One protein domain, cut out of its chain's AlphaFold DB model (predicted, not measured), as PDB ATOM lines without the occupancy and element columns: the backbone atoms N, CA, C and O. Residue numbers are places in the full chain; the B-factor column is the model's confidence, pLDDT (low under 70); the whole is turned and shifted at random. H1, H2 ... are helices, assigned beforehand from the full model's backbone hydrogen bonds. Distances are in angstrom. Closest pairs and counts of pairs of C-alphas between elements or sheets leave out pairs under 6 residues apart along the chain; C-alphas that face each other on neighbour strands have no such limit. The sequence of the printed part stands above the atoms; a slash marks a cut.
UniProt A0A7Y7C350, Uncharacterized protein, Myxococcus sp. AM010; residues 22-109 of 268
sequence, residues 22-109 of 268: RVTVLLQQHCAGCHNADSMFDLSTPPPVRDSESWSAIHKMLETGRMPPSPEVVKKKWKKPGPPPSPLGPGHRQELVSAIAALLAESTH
ATOM      1  N   ARG A  22      80.020  55.318 -34.534       73.12
ATOM      2  CA  ARG A  22      79.065  54.328 -34.040       73.12
ATOM      3  C   ARG A  22      79.531  53.623 -32.761       73.12
ATOM      4  O   ARG A  22      78.713  53.416 -31.871       73.12
ATOM      5  N   VAL A  23      80.821  53.292 -32.653       80.81
ATOM      6  CA  VAL A  23      81.418  52.692 -31.445       80.81
ATOM      7  C   VAL A  23      81.343  53.686 -30.294       80.81
ATOM      8  O   VAL A  23      80.875  53.334 -29.213       80.81
ATOM      9  N   THR A  24      81.702  54.945 -30.555       85.75
ATOM     10  CA  THR A  24      81.602  56.040 -29.582       85.75
ATOM     11  C   THR A  24      80.183  56.182 -29.038       85.75
ATOM     12  O   THR A  24      79.989  56.181 -27.824       85.75
ATOM     13  N   VAL A  25      79.175  56.220 -29.916       84.50
ATOM     14  CA  VAL A  25      77.763  56.324 -29.513       84.50
ATOM     15  C   VAL A  25      77.342  55.147 -28.630       84.50
ATOM     16  O   VAL A  25      76.742  55.359 -27.576       84.50
ATOM     17  N   LEU A  26      77.676  53.913 -29.016       83.69
ATOM     18  CA  LEU A  26      77.294  52.718 -28.257       83.69
ATOM     19  C   LEU A  26      77.968  52.664 -26.876       83.69
ATOM     20  O   LEU A  26      77.298  52.366 -25.883       83.69
ATOM     21  N   LEU A  27      79.257  53.009 -26.787       88.06
ATOM     22  CA  LEU A  27      79.971  53.107 -25.509       88.06
ATOM     23  C   LEU A  27      79.353  54.182 -24.609       88.06
ATOM     24  O   LEU A  27      79.088  53.933 -23.432       88.06
ATOM     25  N   GLN A  28      79.048  55.358 -25.156       87.44
ATOM     26  CA  GLN A  28      78.465  56.460 -24.390       87.44
ATOM     27  C   GLN A  28      77.048  56.162 -23.885       87.44
ATOM     28  O   GLN A  28      76.686  56.564 -22.769       87.44
ATOM     29  N   GLN A  29      76.249  55.459 -24.689       85.19
ATOM     30  CA  GLN A  29      74.876  55.093 -24.351       85.19
ATOM     31  C   GLN A  29      74.818  53.964 -23.320       85.19
ATOM     32  O   GLN A  29      74.055  54.067 -22.361       85.19
ATOM     33  N   HIS A  30      75.629  52.917 -23.481       85.12
ATOM     34  CA  HIS A  30      75.466  51.681 -22.708       85.12
ATOM     35  C   HIS A  30      76.544  51.436 -21.649       85.12
ATOM     36  O   HIS A  30      76.289  50.710 -20.689       85.12
ATOM     37  N   CYS A  31      77.730  52.030 -21.787       86.44
ATOM     38  CA  CYS A  31      78.872  51.746 -20.914       86.44
ATOM     39  C   CYS A  31      79.210  52.940 -20.010       86.44
ATOM     40  O   CYS A  31      79.354  52.773 -18.798       86.44
ATOM     41  N   ALA A  32      79.239  54.155 -20.566       88.75
ATOM     42  CA  ALA A  32      79.722  55.359 -19.884       88.75
ATOM     43  C   ALA A  32      78.920  55.776 -18.639       88.75
ATOM     44  O   ALA A  32      79.378  56.584 -17.841       88.75
ATOM     45  N   GLY A  33      77.695  55.273 -18.459       84.00
ATOM     46  CA  GLY A  33      76.913  55.579 -17.257       84.00
ATOM     47  C   GLY A  33      77.370  54.835 -15.996       84.00
ATOM     48  O   GLY A  33      77.121  55.321 -14.894       84.00
ATOM     49  N   CYS A  34      78.052  53.696 -16.155       83.31
ATOM     50  CA  CYS A  34      78.704  52.947 -15.071       83.31
ATOM     51  C   CYS A  34      80.236  53.103 -15.083       83.31
ATOM     52  O   CYS A  34      80.888  52.815 -14.081       83.31
ATOM     53  N   HIS A  35      80.786  53.513 -16.227       87.81
ATOM     54  CA  HIS A  35      82.206  53.656 -16.521       87.81
ATOM     55  C   HIS A  35      82.501  55.108 -16.905       87.81
ATOM     56  O   HIS A  35      82.608  55.434 -18.082       87.81
ATOM     57  N   ASN A  36      82.525  55.997 -15.917       85.75
ATOM     58  CA  ASN A  36      82.809  57.423 -16.080       85.75
ATOM     59  C   ASN A  36      84.154  57.781 -15.416       85.75
ATOM     60  O   ASN A  36      84.869  56.885 -14.958       85.75
ATOM     61  N   ALA A  37      84.464  59.075 -15.310       86.00
ATOM     62  CA  ALA A  37      85.693  59.590 -14.699       86.00
ATOM     63  C   ALA A  37      85.949  59.109 -13.252       86.00
ATOM     64  O   ALA A  37      87.093  59.078 -12.813       86.00
ATOM     65  N   ASP A  38      84.908  58.693 -12.519       81.56
ATOM     66  CA  ASP A  38      85.027  58.171 -11.146       81.56
ATOM     67  C   ASP A  38      85.282  56.655 -11.093       81.56
ATOM     68  O   ASP A  38      85.387  56.053 -10.019       81.56
ATOM     69  N   SER A  39      85.301  55.996 -12.249       81.75
ATOM     70  CA  SER A  39      85.539  54.565 -12.363       81.75
ATOM     71  C   SER A  39      86.996  54.290 -12.732       81.75
ATOM     72  O   SER A  39      87.642  55.080 -13.406       81.75
ATOM     73  N   MET A  40      87.502  53.117 -12.343       79.06
ATOM     74  CA  MET A  40      88.845  52.649 -12.728       79.06
ATOM     75  C   MET A  40      89.044  52.589 -14.253       79.06
ATOM     76  O   MET A  40      90.172  52.506 -14.722       79.06
ATOM     77  N   PHE A  41      87.954  52.587 -15.022       82.38
ATOM     78  CA  PHE A  41      87.989  52.469 -16.467       82.38
ATOM     79  C   PHE A  41      86.935  53.395 -17.073       82.38
ATOM     80  O   PHE A  41      85.779  52.995 -17.221       82.38
ATOM     81  N   ASP A  42      87.334  54.642 -17.338       88.31
ATOM     82  CA  ASP A  42      86.474  55.695 -17.878       88.31
ATOM     83  C   ASP A  42      86.186  55.467 -19.370       88.31
ATOM     84  O   ASP A  42      87.092  55.375 -20.191       88.31
ATOM     85  N   LEU A  43      84.900  55.382 -19.711       89.94
ATOM     86  CA  LEU A  43      84.376  55.229 -21.068       89.94
ATOM     87  C   LEU A  43      83.475  56.404 -21.471       89.94
ATOM     88  O   LEU A  43      82.745  56.317 -22.461       89.94
ATOM     89  N   SER A  44      83.501  57.507 -20.713       86.62
ATOM     90  CA  SER A  44      82.888  58.776 -21.123       86.62
ATOM     91  C   SER A  44      83.528  59.317 -22.406       86.62
ATOM     92  O   SER A  44      82.834  59.867 -23.268       86.62
ATOM     93  N   THR A  45      84.825  59.050 -22.555       88.06
ATOM     94  CA  THR A  45      85.610  59.246 -23.770       88.06
ATOM     95  C   THR A  45      86.108  57.877 -24.238       88.06
ATOM     96  O   THR A  45      86.633  57.122 -23.419       88.06
ATOM     97  N   PRO A  46      85.923  57.501 -25.515       88.00
ATOM     98  CA  PRO A  46      86.468  56.248 -26.022       88.00
ATOM     99  C   PRO A  46      88.007  56.266 -25.953       88.00
ATOM    100  O   PRO A  46      88.601  57.329 -26.159       88.00
ATOM    101  N   PRO A  47      88.664  55.118 -25.702       90.19
ATOM    102  CA  PRO A  47      90.120  55.028 -25.770       90.19
ATOM    103  C   PRO A  47      90.657  55.471 -27.143       90.19
ATOM    104  O   PRO A  47      89.943  55.359 -28.146       90.19
ATOM    105  N   PRO A  48      91.913  55.938 -27.240       87.88
ATOM    106  CA  PRO A  48      92.556  56.189 -28.529       87.88
ATOM    107  C   PRO A  48      92.525  54.945 -29.428       87.88
ATOM    108  O   PRO A  48      92.653  53.827 -28.935       87.88
ATOM    109  N   VAL A  49      92.426  55.107 -30.754       81.75
ATOM    110  CA  VAL A  49      92.371  53.971 -31.708       81.75
ATOM    111  C   VAL A  49      93.536  52.989 -31.517       81.75
ATOM    112  O   VAL A  49      93.347  51.779 -31.595       81.75
ATOM    113  N   ARG A  50      94.726  53.503 -31.188       80.88
ATOM    114  CA  ARG A  50      95.951  52.711 -30.996       80.88
ATOM    115  C   ARG A  50      96.106  52.083 -29.608       80.88
ATOM    116  O   ARG A  50      97.084  51.376 -29.383       80.88
ATOM    117  N   ASP A  51      95.181  52.328 -28.683       87.19
ATOM    118  CA  ASP A  51      95.211  51.750 -27.335       87.19
ATOM    119  C   ASP A  51      94.660  50.313 -27.345       87.19
ATOM    120  O   ASP A  51      93.540  50.021 -26.913       87.19
ATOM    121  N   SER A  52      95.448  49.399 -27.914       86.62
ATOM    122  CA  SER A  52      95.070  47.995 -28.087       86.62
ATOM    123  C   SER A  52      94.818  47.274 -26.759       86.62
ATOM    124  O   SER A  52      94.010  46.342 -26.723       86.62
ATOM    125  N   GLU A  53      95.444  47.713 -25.664       90.12
ATOM    126  CA  GLU A  53      95.231  47.159 -24.325       90.12
ATOM    127  C   GLU A  53      93.815  47.469 -23.829       90.12
ATOM    128  O   GLU A  53      93.058  46.544 -23.507       90.12
ATOM    129  N   SER A  54      93.413  48.745 -23.856       90.56
ATOM    130  CA  SER A  54      92.059  49.158 -23.474       90.56
ATOM    131  C   SER A  54      90.998  48.516 -24.365       90.56
ATOM    132  O   SER A  54      90.001  47.988 -23.861       90.56
ATOM    133  N   TRP A  55      91.214  48.485 -25.685       91.00
ATOM    134  CA  TRP A  55      90.284  47.843 -26.620       91.00
ATOM    135  C   TRP A  55      90.155  46.337 -26.374       91.00
ATOM    136  O   TRP A  55      89.038  45.816 -26.363       91.00
ATOM    137  N   SER A  56      91.259  45.643 -26.087       89.69
ATOM    138  CA  SER A  56      91.253  44.211 -25.758       89.69
ATOM    139  C   SER A  56      90.519  43.935 -24.447       89.69
ATOM    140  O   SER A  56      89.757  42.970 -24.346       89.69
ATOM    141  N   ALA A  57      90.702  44.794 -23.440       88.88
ATOM    142  CA  ALA A  57      89.999  44.688 -22.168       88.88
ATOM    143  C   ALA A  57      88.482  44.867 -22.343       88.88
ATOM    144  O   ALA A  57      87.708  44.053 -21.826       88.88
ATOM    145  N   ILE A  58      88.053  45.874 -23.117       89.50
ATOM    146  CA  ILE A  58      86.636  46.103 -23.440       89.50
ATOM    147  C   ILE A  58      86.067  44.901 -24.191       89.50
ATOM    148  O   ILE A  58      85.036  44.363 -23.786       89.50
ATOM    149  N   HIS A  59      86.755  44.453 -25.245       90.19
ATOM    150  CA  HIS A  59      86.346  43.311 -26.059       90.19
ATOM    151  C   HIS A  59      86.117  42.069 -25.197       90.19
ATOM    152  O   HIS A  59      85.032  41.492 -25.201       90.19
ATOM    153  N   LYS A  60      87.090  41.727 -24.343       89.56
ATOM    154  CA  LYS A  60      86.994  40.596 -23.417       89.56
ATOM    155  C   LYS A  60      85.796  40.721 -22.474       89.56
ATOM    156  O   LYS A  60      85.079  39.746 -22.260       89.56
ATOM    157  N   MET A  61      85.555  41.899 -21.895       86.44
ATOM    158  CA  MET A  61      84.405  42.095 -21.001       86.44
ATOM    159  C   MET A  61      83.073  41.955 -21.742       86.44
ATOM    160  O   MET A  61      82.145  41.355 -21.197       86.44
ATOM    161  N   LEU A  62      82.996  42.441 -22.983       86.25
ATOM    162  CA  LEU A  62      81.823  42.296 -23.840       86.25
ATOM    163  C   LEU A  62      81.605  40.859 -24.309       86.25
ATOM    164  O   LEU A  62      80.457  40.466 -24.454       86.25
ATOM    165  N   GLU A  63      82.638  40.053 -24.523       82.31
ATOM    166  CA  GLU A  63      82.483  38.649 -24.929       82.31
ATOM    167  C   GLU A  63      82.155  37.726 -23.752       82.31
ATOM    168  O   GLU A  63      81.380  36.780 -23.885       82.31
ATOM    169  N   THR A  64      82.678  38.020 -22.561       76.62
ATOM    170  CA  THR A  64      82.386  37.211 -21.371       76.62
ATOM    171  C   THR A  64      80.934  37.365 -20.906       76.62
ATOM    172  O   THR A  64      80.299  38.399 -21.101       76.62
ATOM    173  N   GLY A  65      80.405  36.372 -20.184       62.38
ATOM    174  CA  GLY A  65      79.077  36.440 -19.546       62.38
ATOM    175  C   GLY A  65      78.915  37.521 -18.462       62.38
ATOM    176  O   GLY A  65      77.912  37.525 -17.760       62.38
ATOM    177  N   ARG A  66      79.892  38.423 -18.293       68.75
ATOM    178  CA  ARG A  66      79.839  39.559 -17.360       68.75
ATOM    179  C   ARG A  66      78.994  40.725 -17.884       68.75
ATOM    180  O   ARG A  66      78.658  41.611 -17.103       68.75
ATOM    181  N   MET A  67      78.664  40.718 -19.178       71.88
ATOM    182  CA  MET A  67      77.756  41.671 -19.811       71.88
ATOM    183  C   MET A  67      76.495  40.948 -20.329       71.88
ATOM    184  O   MET A  67      76.623  39.911 -20.982       71.88
ATOM    185  N   PRO A  68      75.282  41.486 -20.097       71.69
ATOM    186  CA  PRO A  68      75.022  42.680 -19.298       71.69
ATOM    187  C   PRO A  68      75.267  42.444 -17.791       71.69
ATOM    188  O   PRO A  68      75.118  41.320 -17.314       71.69
ATOM    189  N   PRO A  69      75.633  43.490 -17.030       76.50
ATOM    190  CA  PRO A  69      75.777  43.392 -15.581       76.50
ATOM    191  C   PRO A  69      74.416  43.139 -14.916       76.50
ATOM    192  O   PRO A  69      73.375  43.526 -15.454       76.50
ATOM    193  N   SER A  70      74.415  42.519 -13.729       80.69
ATOM    194  CA  SER A  70      73.168  42.270 -12.996       80.69
ATOM    195  C   SER A  70      72.475  43.585 -12.594       80.69
ATOM    196  O   SER A  70      73.154  44.605 -12.399       80.69
ATOM    197  N   PRO A  71      71.140  43.595 -12.423       81.69
ATOM    198  CA  PRO A  71      70.394  44.797 -12.039       81.69
ATOM    199  C   PRO A  71      70.916  45.474 -10.762       81.69
ATOM    200  O   PRO A  71      70.953  46.703 -10.675       81.69
ATOM    201  N   GLU A  72      71.377  44.695  -9.781       83.19
ATOM    202  CA  GLU A  72      71.936  45.190  -8.517       83.19
ATOM    203  C   GLU A  72      73.245  45.951  -8.746       83.19
ATOM    204  O   GLU A  72      73.469  47.014  -8.159       83.19
ATOM    205  N   VAL A  73      74.102  45.430  -9.632       81.50
ATOM    206  CA  VAL A  73      75.364  46.076 -10.011       81.50
ATOM    207  C   VAL A  73      75.086  47.393 -10.724       81.50
ATOM    208  O   VAL A  73      75.715  48.401 -10.397       81.50
ATOM    209  N   VAL A  74      74.122  47.407 -11.648       81.50
ATOM    210  CA  VAL A  74      73.715  48.623 -12.362       81.50
ATOM    211  C   VAL A  74      73.188  49.669 -11.385       81.50
ATOM    212  O   VAL A  74      73.674  50.795 -11.393       81.50
ATOM    213  N   LYS A  75      72.276  49.301 -10.477       81.88
ATOM    214  CA  LYS A  75      71.714  50.231  -9.482       81.88
ATOM    215  C   LYS A  75      72.791  50.869  -8.597       81.88
ATOM    216  O   LYS A  75      72.671  52.034  -8.232       81.88
ATOM    217  N   LYS A  76      73.843  50.120  -8.250       83.75
ATOM    218  CA  LYS A  76      74.952  50.617  -7.419       83.75
ATOM    219  C   LYS A  76      75.933  51.505  -8.193       83.75
ATOM    220  O   LYS A  76      76.501  52.432  -7.612       83.75
ATOM    221  N   LYS A  77      76.190  51.189  -9.466       83.25
ATOM    222  CA  LYS A  77      77.246  51.828 -10.268       83.25
ATOM    223  C   LYS A  77      76.756  52.923 -11.211       83.25
ATOM    224  O   LYS A  77      77.581  53.722 -11.632       83.25
ATOM    225  N   TRP A  78      75.469  52.986 -11.529       82.25
ATOM    226  CA  TRP A  78      74.911  54.006 -12.413       82.25
ATOM    227  C   TRP A  78      75.012  55.400 -11.786       82.25
ATOM    228  O   TRP A  78      74.521  55.626 -10.679       82.25
ATOM    229  N   LYS A  79      75.666  56.331 -12.490       80.94
ATOM    230  CA  LYS A  79      75.895  57.709 -12.018       80.94
ATOM    231  C   LYS A  79      75.172  58.783 -12.831       80.94
ATOM    232  O   LYS A  79      75.166  59.939 -12.423       80.94
ATOM    233  N   LYS A  80      74.573  58.435 -13.975       77.44
ATOM    234  CA  LYS A  80      73.855  59.397 -14.825       77.44
ATOM    235  C   LYS A  80      72.443  59.683 -14.283       77.44
ATOM    236  O   LYS A  80      71.844  58.814 -13.650       77.44
ATOM    237  N   PRO A  81      71.881  60.877 -14.534       75.00
ATOM    238  CA  PRO A  81      70.490  61.166 -14.201       75.00
ATOM    239  C   PRO A  81      69.527  60.286 -15.016       75.00
ATOM    240  O   PRO A  81      69.763  60.018 -16.194       75.00
ATOM    241  N   GLY A  82      68.432  59.857 -14.384       76.19
ATOM    242  CA  GLY A  82      67.432  58.962 -14.977       76.19
ATOM    243  C   GLY A  82      67.693  57.471 -14.714       76.19
ATOM    244  O   GLY A  82      68.715  57.109 -14.123       76.19
ATOM    245  N   PRO A  83      66.753  56.590 -15.099       75.31
ATOM    246  CA  PRO A  83      66.937  55.152 -14.965       75.31
ATOM    247  C   PRO A  83      68.086  54.671 -15.865       75.31
ATOM    248  O   PRO A  83      68.316  55.253 -16.929       75.31
ATOM    249  N   PRO A  84      68.798  53.601 -15.475       71.00
ATOM    250  CA  PRO A  84      69.761  52.979 -16.366       71.00
ATOM    251  C   PRO A  84      69.053  52.510 -17.646       71.00
ATOM    252  O   PRO A  84      67.909  52.047 -17.574       71.00
ATOM    253  N   PRO A  85      69.703  52.616 -18.818       68.50
ATOM    254  CA  PRO A  85      69.160  52.079 -20.050       68.50
ATOM    255  C   PRO A  85      68.948  50.577 -19.891       68.50
ATOM    256  O   PRO A  85      69.618  49.916 -19.088       68.50
ATOM    257  N   SER A  86      68.033  50.035 -20.694       66.81
ATOM    258  CA  SER A  86      67.870  48.591 -20.810       66.81
ATOM    259  C   SER A  86      69.238  47.919 -21.001       66.81
ATOM    260  O   SER A  86      70.109  48.499 -21.665       66.81
ATOM    261  N   PRO A  87      69.439  46.719 -20.423       68.75
ATOM    262  CA  PRO A  87      70.692  45.987 -20.545       68.75
ATOM    263  C   PRO A  87      71.156  45.959 -21.998       68.75
ATOM    264  O   PRO A  87      70.314  45.849 -22.892       68.75
ATOM    265  N   LEU A  88      72.471  46.053 -22.234       73.94
ATOM    266  CA  LEU A  88      73.035  45.967 -23.583       73.94
ATOM    267  C   LEU A  88      72.498  44.701 -24.260       73.94
ATOM    268  O   LEU A  88      72.884  43.583 -23.911       73.94
ATOM    269  N   GLY A  89      71.550  44.891 -25.180       75.56
ATOM    270  CA  GLY A  89      70.842  43.790 -25.810       75.56
ATOM    271  C   GLY A  89      71.797  42.943 -26.655       75.56
ATOM    272  O   GLY A  89      72.832  43.454 -27.095       75.56
ATOM    273  N   PRO A  90      71.455  41.675 -26.948       77.56
ATOM    274  CA  PRO A  90      72.319  40.783 -27.723       77.56
ATOM    275  C   PRO A  90      72.781  41.381 -29.063       77.56
ATOM    276  O   PRO A  90      73.940  41.226 -29.431       77.56
ATOM    277  N   GLY A  91      71.908  42.128 -29.753       77.75
ATOM    278  CA  GLY A  91      72.231  42.785 -31.025       77.75
ATOM    279  C   GLY A  91      73.286  43.888 -30.894       77.75
ATOM    280  O   GLY A  91      74.309  43.836 -31.569       77.75
ATOM    281  N   HIS A  92      73.085  44.850 -29.989       80.00
ATOM    282  CA  HIS A  92      74.056  45.930 -29.759       80.00
ATOM    283  C   HIS A  92      75.368  45.420 -29.165       80.00
ATOM    284  O   HIS A  92      76.433  45.956 -29.461       80.00
ATOM    285  N   ARG A  93      75.307  44.355 -28.359       82.12
ATOM    286  CA  ARG A  93      76.490  43.657 -27.863       82.12
ATOM    287  C   ARG A  93      77.304  43.067 -29.009       82.12
ATOM    288  O   ARG A  93      78.497  43.333 -29.081       82.12
ATOM    289  N   GLN A  94      76.669  42.318 -29.909       80.38
ATOM    290  CA  GLN A  94      77.347  41.739 -31.069       80.38
ATOM    291  C   GLN A  94      77.918  42.820 -31.992       80.38
ATOM    292  O   GLN A  94      79.035  42.681 -32.481       80.38
ATOM    293  N   GLU A  95      77.174  43.906 -32.206       77.38
ATOM    294  CA  GLU A  95      77.622  45.065 -32.985       77.38
ATOM    295  C   GLU A  95      78.898  45.680 -32.389       77.38
ATOM    296  O   GLU A  95      79.878  45.887 -33.106       77.38
ATOM    297  N   LEU A  96      78.913  45.912 -31.073       82.75
ATOM    298  CA  LEU A  96      80.050  46.503 -30.371       82.75
ATOM    299  C   LEU A  96      81.267  45.564 -30.337       82.75
ATOM    300  O   LEU A  96      82.385  46.020 -30.561       82.75
ATOM    301  N   VAL A  97      81.053  44.261 -30.120       83.31
ATOM    302  CA  VAL A  97      82.106  43.229 -30.189       83.31
ATOM    303  C   VAL A  97      82.751  43.222 -31.572       83.31
ATOM    304  O   VAL A  97      83.958  43.412 -31.676       83.31
ATOM    305  N   SER A  98      81.959  43.098 -32.641       74.69
ATOM    306  CA  SER A  98      82.479  43.074 -34.014       74.69
ATOM    307  C   SER A  98      83.236  44.355 -34.379       74.69
ATOM    308  O   SER A  98      84.268  44.293 -35.045       74.69
ATOM    309  N   ALA A  99      82.745  45.519 -33.949       76.62
ATOM    310  CA  ALA A  99      83.391  46.793 -34.247       76.62
ATOM    311  C   ALA A  99      84.725  46.965 -33.499       76.62
ATOM    312  O   ALA A  99      85.692  47.454 -34.078       76.62
ATOM    313  N   ILE A 100      84.808  46.524 -32.240       84.25
ATOM    314  CA  ILE A 100      86.062  46.551 -31.472       84.25
ATOM    315  C   ILE A 100      87.046  45.495 -31.991       84.25
ATOM    316  O   ILE A 100      88.239  45.774 -32.077       84.25
ATOM    317  N   ALA A 101      86.569  44.318 -32.405       79.75
ATOM    318  CA  ALA A 101      87.402  43.315 -33.064       79.75
ATOM    319  C   ALA A 101      88.059  43.872 -34.338       79.75
ATOM    320  O   ALA A 101      89.235  43.614 -34.583       79.75
ATOM    321  N   ALA A 102      87.326  44.677 -35.118       71.88
ATOM    322  CA  ALA A 102      87.869  45.354 -36.293       71.88
ATOM    323  C   ALA A 102      88.962  46.374 -35.922       71.88
ATOM    324  O   ALA A 102      90.015  46.362 -36.550       71.88
ATOM    325  N   LEU A 103      88.761  47.179 -34.869       77.25
ATOM    326  CA  LEU A 103      89.786  48.104 -34.353       77.25
ATOM    327  C   LEU A 103      91.059  47.369 -33.909       77.25
ATOM    328  O   LEU A 103      92.173  47.776 -34.233       77.25
ATOM    329  N   LEU A 104      90.902  46.251 -33.199       80.94
ATOM    330  CA  LEU A 104      92.023  45.427 -32.747       80.94
ATOM    331  C   LEU A 104      92.766  44.778 -33.918       80.94
ATOM    332  O   LEU A 104      94.001  44.777 -33.936       80.94
ATOM    333  N   ALA A 105      92.033  44.277 -34.914       71.56
ATOM    334  CA  ALA A 105      92.614  43.742 -36.139       71.56
ATOM    335  C   ALA A 105      93.394  44.819 -36.904       71.56
ATOM    336  O   ALA A 105      94.509  44.549 -37.340       71.56
ATOM    337  N   GLU A 106      92.863  46.042 -36.989       64.94
ATOM    338  CA  GLU A 106      93.525  47.190 -37.618       64.94
ATOM    339  C   GLU A 106      94.795  47.612 -36.860       64.94
ATOM    340  O   GLU A 106      95.791  47.971 -37.475       64.94
ATOM    341  N   SER A 107      94.817  47.493 -35.528       68.62
ATOM    342  CA  SER A 107      96.022  47.779 -34.728       68.62
ATOM    343  C   SER A 107      97.119  46.709 -34.854       68.62
ATOM    344  O   SER A 107      98.305  47.025 -34.778       68.62
ATOM    345  N   THR A 108      96.733  45.442 -35.058       65.69
ATOM    346  CA  THR A 108      97.658  44.290 -35.142       65.69
ATOM    347  C   THR A 108      98.177  44.082 -36.566       65.69
ATOM    348  O   THR A 108      99.333  43.719 -36.783       65.69
ATOM    349  N   HIS A 109      97.316  44.340 -37.544       54.97
ATOM    350  CA  HIS A 109      97.596  44.309 -38.967       54.97
ATOM    351  C   HIS A 109      97.165  45.657 -39.548       54.97
ATOM    352  O   HIS A 109      96.076  45.738 -40.127       54.97
TER     353      HIS A 109
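AT A GLANCE: This is residues 22 to 109 of the 268 residues of an uncharacterized protein of Myxococcus sp. AM010 (UniProt A0A7Y7C350). The long helix H4 has H2 packed side by side with it, running opposite ways, and H1 packed steeply on its residues 92 to 100; small H3 sits apart, towards the end away from His 109. The printed part has 88 residues with four named helices, H1 to H4 in chain order, no named strand: all helix. It is compact, radius of gyration of the C-alphas 12.7 A, yet elongated, spanning 40 by 26 by 20 A.

HOW THE PARTS SIT: Start at H4, residues 90 to 108. H2, residues 52 to 63, touches it at a shallow tilt of 26 degrees; the closest C-alphas, His 59 and Val 97, are 5.9 A apart. H1, residues 22 to 30, touches residues 92 to 100 of H4 alone, at a steep tilt of 48 degrees, opposite ways; its closest C-alphas, Val 23 and Leu 96, are 6.4 A apart. H3, residues 71 to 77, touches no helix. In H1, H2, H3 and H4 every O i to N i+4 pair is within hydrogen-bond range.

IN THESE COORDINATES: Find C-alpha 90 at (72.319, 40.783, -27.723); H4 runs 26.6 A to C-alpha 108 at (97.658, 44.290, -35.142). H2 measures 16.0 A.

THE WHOLE: The printed part has no cut. Links H1 to H2 and H3 to H4 are long. Confidence is under 70 at residues 65 to 66, 85 to 87 and 106 to 109.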